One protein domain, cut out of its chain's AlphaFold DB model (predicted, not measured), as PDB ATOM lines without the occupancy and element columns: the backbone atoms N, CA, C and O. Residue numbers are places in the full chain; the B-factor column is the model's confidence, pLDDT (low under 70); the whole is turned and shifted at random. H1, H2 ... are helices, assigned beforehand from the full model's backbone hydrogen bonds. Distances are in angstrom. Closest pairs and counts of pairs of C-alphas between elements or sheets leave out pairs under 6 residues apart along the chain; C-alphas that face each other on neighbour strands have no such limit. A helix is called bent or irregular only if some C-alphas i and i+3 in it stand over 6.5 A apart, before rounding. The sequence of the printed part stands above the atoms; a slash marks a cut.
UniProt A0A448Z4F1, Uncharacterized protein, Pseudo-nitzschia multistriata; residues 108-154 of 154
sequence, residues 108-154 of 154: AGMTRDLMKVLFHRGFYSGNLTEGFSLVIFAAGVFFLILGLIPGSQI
ATOM      1  N   ALA A 108      17.968  10.307 -19.095       88.19
ATOM      2  CA  ALA A 108      17.047  10.952 -20.031       88.19
ATOM      3  C   ALA A 108      15.797  11.494 -19.313       88.19
ATOM      4  O   ALA A 108      15.330  12.582 -19.643       88.19
ATOM      5  N   GLY A 109      15.286  10.787 -18.302       86.38
ATOM      6  CA  GLY A 109      14.239  11.266 -17.399       86.38
ATOM      7  C   GLY A 109      14.675  12.519 -16.644       86.38
ATOM      8  O   GLY A 109      13.958  13.518 -16.664       86.38
ATOM      9  N   MET A 110      15.890  12.503 -16.092       86.12
ATOM     10  CA  MET A 110      16.503  13.659 -15.424       86.12
ATOM     11  C   MET A 110      16.648  14.863 -16.369       86.12
ATOM     12  O   MET A 110      16.296  15.987 -16.022       86.12
ATOM     13  N   THR A 111      17.091  14.623 -17.606       88.75
ATOM     14  CA  THR A 111      17.219  15.668 -18.636       88.75
ATOM     15  C   THR A 111      15.859  16.245 -19.020       88.75
ATOM     16  O   THR A 111      15.711  17.459 -19.120       88.75
ATOM     17  N   ARG A 112      14.834  15.402 -19.209       87.75
ATOM     18  CA  ARG A 112      13.465  15.866 -19.499       87.75
ATOM     19  C   ARG A 112      12.928  16.753 -18.383       87.75
ATOM     20  O   ARG A 112      12.281  17.755 -18.674       87.75
ATOM     21  N   ASP A 113      13.176  16.376 -17.136       85.31
ATOM     22  CA  ASP A 113      12.730  17.135 -15.974       85.31
ATOM     23  C   ASP A 113      13.444  18.490 -15.880       85.31
ATOM     24  O   ASP A 113      12.794  19.531 -15.785       85.31
ATOM     25  N   LEU A 114      14.766  18.505 -16.077       86.12
ATOM     26  CA  LEU A 114      15.538  19.744 -16.155       86.12
ATOM     27  C   LEU A 114      15.025  20.666 -17.269       86.12
ATOM     28  O   LEU A 114      14.807  21.854 -17.032       86.12
ATOM     29  N   MET A 115      14.768  20.126 -18.464       85.12
ATOM     30  CA  MET A 115      14.219  20.907 -19.575       85.12
ATOM     31  C   MET A 115      12.855  21.503 -19.221       85.12
ATOM     32  O   MET A 115      12.631  22.678 -19.495       85.12
ATOM     33  N   LYS A 116      11.959  20.751 -18.565       84.69
ATOM     34  CA  LYS A 116      10.667  21.294 -18.103       84.69
ATOM     35  C   LYS A 116      10.859  22.469 -17.149       84.69
ATOM     36  O   LYS A 116      10.180  23.484 -17.307       84.69
ATOM     37  N   VAL A 117      11.783  22.355 -16.193       81.38
ATOM     38  CA  VAL A 117      12.060  23.434 -15.235       81.38
ATOM     39  C   VAL A 117      12.657  24.658 -15.937       81.38
ATOM     40  O   VAL A 117      12.207  25.775 -15.679       81.38
ATOM     41  N   LEU A 118      13.599  24.468 -16.864       82.62
ATOM     42  CA  LEU A 118      14.195  25.556 -17.650       82.62
ATOM     43  C   LEU A 118      13.168  26.246 -18.557       82.62
ATOM     44  O   LEU A 118      13.114  27.471 -18.597       82.62
ATOM     45  N   PHE A 119      12.301  25.486 -19.232       81.06
ATOM     46  CA  PHE A 119      11.203  26.049 -20.023       81.06
ATOM     47  C   PHE A 119      10.236  26.848 -19.146       81.06
ATOM     48  O   PHE A 119       9.840  27.957 -19.507       81.06
ATOM     49  N   HIS A 120       9.867  26.313 -17.980       79.88
ATOM     50  CA  HIS A 120       8.982  27.021 -17.064       79.88
ATOM     51  C   HIS A 120       9.611  28.343 -16.594       79.88
ATOM     52  O   HIS A 120       8.978  29.393 -16.673       79.88
ATOM     53  N   ARG A 121      10.884  28.328 -16.189       73.19
ATOM     54  CA  ARG A 121      11.589  29.529 -15.717       73.19
ATOM     55  C   ARG A 121      11.852  30.559 -16.818       73.19
ATOM     56  O   ARG A 121      11.646  31.751 -16.589       73.19
ATOM     57  N   GLY A 122      12.252  30.117 -18.010       76.88
ATOM     58  CA  GLY A 122      12.577  31.005 -19.126       76.88
ATOM     59  C   GLY A 122      11.367  31.760 -19.677       76.88
ATOM     60  O   GLY A 122      11.468  32.951 -19.961       76.88
ATOM     61  N   PHE A 123      10.213  31.092 -19.792       76.38
ATOM     62  CA  PHE A 123       9.020  31.684 -20.410       76.38
ATOM     63  C   PHE A 123       7.989  32.216 -19.406       76.38
ATOM     64  O   PHE A 123       7.338  33.214 -19.702       76.38
ATOM     65  N   TYR A 124       7.845  31.605 -18.222       71.94
ATOM     66  CA  TYR A 124       6.818  32.007 -17.245       71.94
ATOM     67  C   TYR A 124       7.358  32.881 -16.111       71.94
ATOM     68  O   TYR A 124       6.635  33.748 -15.626       71.94
ATOM     69  N   SER A 125       8.621  32.711 -15.707       69.06
ATOM     70  CA  SER A 125       9.223  33.502 -14.618       69.06
ATOM     71  C   SER A 125       9.905  34.793 -15.093       69.06
ATOM     72  O   SER A 125      10.507  35.497 -14.287       69.06
ATOM     73  N   GLY A 126       9.824  35.114 -16.390       67.44
ATOM     74  CA  GLY A 126      10.345  36.359 -16.965       67.44
ATOM     75  C   GLY A 126      11.867  36.417 -17.134       67.44
ATOM     76  O   GLY A 126      12.401  37.485 -17.434       67.44
ATOM     77  N   ASN A 127      12.583  35.298 -16.968       73.38
ATOM     78  CA  ASN A 127      14.038  35.267 -17.113       73.38
ATOM     79  C   ASN A 127      14.436  35.018 -18.579       73.38
ATOM     80  O   ASN A 127      14.770  33.903 -18.981       73.38
ATOM     81  N   LEU A 128      14.367  36.074 -19.398       78.00
ATOM     82  CA  LEU A 128      14.541  36.009 -20.859       78.00
ATOM     83  C   LEU A 128      15.883  35.412 -21.308       78.00
ATOM     84  O   LEU A 128      15.966  34.845 -22.395       78.00
ATOM     85  N   THR A 129      16.926  35.511 -20.485       81.44
ATOM     86  CA  THR A 129      18.244  34.920 -20.758       81.44
ATOM     87  C   THR A 129      18.200  33.393 -20.782       81.44
ATOM     88  O   THR A 129      18.815  32.786 -21.657       81.44
ATOM     89  N   GLU A 130      17.433  32.770 -19.881       74.56
ATOM     90  CA  GLU A 130      17.198  31.319 -19.872       74.56
ATOM     91  C   GLU A 130      16.344  30.897 -21.082       74.56
ATOM     92  O   GLU A 130      16.600  29.871 -21.704       74.56
ATOM     93  N   GLY A 131      15.363  31.714 -21.482       78.44
ATOM     94  CA  GLY A 131      14.589  31.467 -22.705       78.44
ATOM     95  C   GLY A 131      15.445  31.552 -23.976       78.44
ATOM     96  O   GLY A 131      15.361  30.691 -24.850       78.44
ATOM     97  N   PHE A 132      16.311  32.561 -24.071       85.50
ATOM     98  CA  PHE A 132      17.186  32.761 -25.226       85.50
ATOM     99  C   PHE A 132      18.253  31.667 -25.347       85.50
ATOM    100  O   PHE A 132      18.542  31.224 -26.459       85.50
ATOM    101  N   SER A 133      18.793  31.173 -24.227       84.06
ATOM    102  CA  SER A 133      19.744  30.055 -24.252       84.06
ATOM    103  C   SER A 133      19.106  28.773 -24.797       84.06
ATOM    104  O   SER A 133      19.734  28.088 -25.604       84.06
ATOM    105  N   LEU A 134      17.842  28.490 -24.456       83.00
ATOM    106  CA  LEU A 134      17.084  27.367 -25.023       83.00
ATOM    107  C   LEU A 134      16.872  27.517 -26.535       83.00
ATOM    108  O   LEU A 134      17.004  26.539 -27.271       83.00
ATOM    109  N   VAL A 135      16.578  28.732 -27.011       86.12
ATOM    110  CA  VAL A 135      16.413  29.016 -28.448       86.12
ATOM    111  C   VAL A 135      17.731  28.835 -29.199       86.12
ATOM    112  O   VAL A 135      17.747  28.175 -30.236       86.12
ATOM    113  N   ILE A 136      18.840  29.365 -28.671       89.12
ATOM    114  CA  ILE A 136      20.173  29.170 -29.264       89.12
ATOM    115  C   ILE A 136      20.531  27.688 -29.294       89.12
ATOM    116  O   ILE A 136      21.010  27.200 -30.314       89.12
ATOM    117  N   PHE A 137      20.289  26.965 -28.201       85.12
ATOM    118  CA  PHE A 137      20.552  25.532 -28.140       85.12
ATOM    119  C   PHE A 137      19.751  24.773 -29.207       85.12
ATOM    120  O   PHE A 137      20.323  23.987 -29.961       85.12
ATOM    121  N   ALA A 138      18.451  25.057 -29.337       86.62
ATOM    122  CA  ALA A 138      17.598  24.445 -30.354       86.62
ATOM    123  C   ALA A 138      18.061  24.776 -31.783       86.62
ATOM    124  O   ALA A 138      18.129  23.882 -32.627       86.62
ATOM    125  N   ALA A 139      18.429  26.033 -32.046       90.12
ATOM    126  CA  ALA A 139      18.982  26.451 -33.331       90.12
ATOM    127  C   ALA A 139      20.310  25.736 -33.632       90.12
ATOM    128  O   ALA A 139      20.497  25.232 -34.736       90.12
ATOM    129  N   GLY A 140      21.204  25.627 -32.647       86.94
ATOM    130  CA  GLY A 140      22.478  24.919 -32.780       86.94
ATOM    131  C   GLY A 140      22.291  23.442 -33.126       86.94
ATOM    132  O   GLY A 140      22.922  22.949 -34.058       86.94
ATOM    133  N   VAL A 141      21.374  22.750 -32.443       87.44
ATOM    134  CA  VAL A 141      21.024  21.356 -32.763       87.44
ATOM    135  C   VAL A 141      20.439  21.243 -34.172       87.44
ATOM    136  O   VAL A 141      20.818  20.342 -34.916       87.44
ATOM    137  N   PHE A 142      19.557  22.164 -34.568       89.62
ATOM    138  CA  PHE A 142      18.975  22.189 -35.909       89.62
ATOM    139  C   PHE A 142      20.043  22.335 -37.004       89.62
ATOM    140  O   PHE A 142      20.065  21.540 -37.944       89.62
ATOM    141  N   PHE A 143      20.970  23.286 -36.858       88.25
ATOM    142  CA  PHE A 143      22.075  23.462 -37.804       88.25
ATOM    143  C   PHE A 143      23.039  22.271 -37.812       88.25
ATOM    144  O   PHE A 143      23.511  21.881 -38.878       88.25
ATOM    145  N   LEU A 144      23.286  21.649 -36.657       86.19
ATOM    146  CA  LEU A 144      24.117  20.449 -36.569       86.19
ATOM    147  C   LEU A 144      23.477  19.269 -37.313       86.19
ATOM    148  O   LEU A 144      24.164  18.578 -38.059       86.19
ATOM    149  N   ILE A 145      22.163  19.070 -37.175       86.38
ATOM    150  CA  ILE A 145      21.427  18.041 -37.925       86.38
ATOM    151  C   ILE A 145      21.491  18.322 -39.427       86.38
ATOM    152  O   ILE A 145      21.770  17.406 -40.197       86.38
ATOM    153  N   LEU A 146      21.268  19.572 -39.844       85.19
ATOM    154  CA  LEU A 146      21.366  19.943 -41.256       85.19
ATOM    155  C   LEU A 146      22.760  19.659 -41.822       85.19
ATOM    156  O   LEU A 146      22.846  19.091 -42.906       85.19
ATOM    157  N   GLY A 147      23.829  19.978 -41.086       81.25
ATOM    158  CA  GLY A 147      25.208  19.711 -41.510       81.25
ATOM    159  C   GLY A 147      25.581  18.224 -41.578       81.25
ATOM    160  O   GLY A 147      26.523  17.864 -42.276       81.25
ATOM    161  N   LEU A 148      24.842  17.346 -40.892       82.75
ATOM    162  CA  LEU A 148      25.044  15.894 -40.949       82.75
ATOM    163  C   LEU A 148      24.338  15.222 -42.138       82.75
ATOM    164  O   LEU A 148      24.612  14.055 -42.416       82.75
ATOM    165  N   ILE A 149      23.434  15.917 -42.841       84.69
ATOM    166  CA  ILE A 149      22.757  15.379 -44.028       84.69
ATOM    167  C   ILE A 149      23.688  15.547 -45.241       84.69
ATOM    168  O   ILE A 149      23.923  16.678 -45.670       84.69
ATOM    169  N   PRO A 150      24.211  14.460 -45.843       59.53
ATOM    170  CA  PRO A 150      25.095  14.573 -46.997       59.53
ATOM    171  C   PRO A 150      24.343  15.207 -48.177       59.53
ATOM    172  O   PRO A 150      23.372  14.643 -48.679       59.53
ATOM    173  N   GLY A 151      24.791  16.393 -48.605       62.88
ATOM    174  CA  GLY A 151      24.194  17.167 -49.701       62.88
ATOM    175  C   GLY A 151      23.564  18.505 -49.296       62.88
ATOM    176  O   GLY A 151      23.146  19.254 -50.178       62.88
ATOM    177  N   SER A 152      23.522  18.851 -48.004       56.28
ATOM    178  CA  SER A 152      23.162  20.202 -47.562       56.28
ATOM    179  C   SER A 152      24.327  21.167 -47.825       56.28
ATOM    180  O   SER A 152      25.222  21.363 -47.011       56.28
ATOM    181  N   GLN A 153      24.350  21.773 -49.011       52.41
ATOM    182  CA  GLN A 153      25.131  22.994 -49.213       52.41
ATOM    183  C   GLN A 153      24.378  24.146 -48.540       52.41
ATOM    184  O   GLN A 153      23.503  24.757 -49.154       52.41
ATOM    185  N   ILE A 154      24.667  24.381 -47.259       53.19
ATOM    186  CA  ILE A 154      24.342  25.622 -46.540       53.19
ATOM    187  C   ILE A 154      25.662  26.275 -46.147       53.19
ATOM    188  O   ILE A 154      26.537  25.539 -45.638       53.19
TER     189      ILE A 154
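This is residues 108 to 154 of the 154 residues of an uncharacterized protein of Pseudo-nitzschia multistriata (UniProt A0A448Z4F1). Two long helices meet near their ends as an open V: H2, the longer, makes one arm, H1 the other, and a tight link joins them at the point of the V. The arms spread away from that meeting place, and a short tail after H2 turns aside at the far end of its arm. The printed part has 47 residues with two named helices, H1 then H2 along the chain, and no named strand; the class is all helix. It is only just loose, close to extended, with a radius of gyration of the C-alphas of 13.9 A, and its flat outline spans 41 by 25 by 10 A.

H2, residues 128 to 148, is the longest helix, and it touches H1, residues 108 to 124, with residues 128 to 134 alone. H1 touches H2 with residues 118 to 123 alone. The closest C-alphas of the two, those of Gly 122 and Gly 131, are 4.1 A apart. The helices run opposite ways at a steep tilt of 50 degrees, and their centres are 15.2 A apart. Residues 108 to 114 of H1, residues 135 to 142 of H2 and residues 147 to 153 stand free. In H1 and H2 every O i to N i+4 pair is within hydrogen-bond range.

H2 has 21 residues and measures 30.3 A from C-alpha 128 at (14.541, 36.009, -20.859) to C-alpha 148 at (25.044, 15.894, -40.949). H1 has 17 residues and measures 23.6 A, beginning with C-alpha 108 at (17.047, 10.952, -20.031). Neither helix is bent.

The two C-alphas farthest apart, those of Ser 125 and Gly 151, are 41.5 A apart. The printed part has no cut and ends at Ile 154, the chain's last residue. The link from H1 to H2, 3 residues, is tight. The mean pLDDT of the printed part is 79.9, and it is under 70 in residues 125 to 126 and 150 to 154.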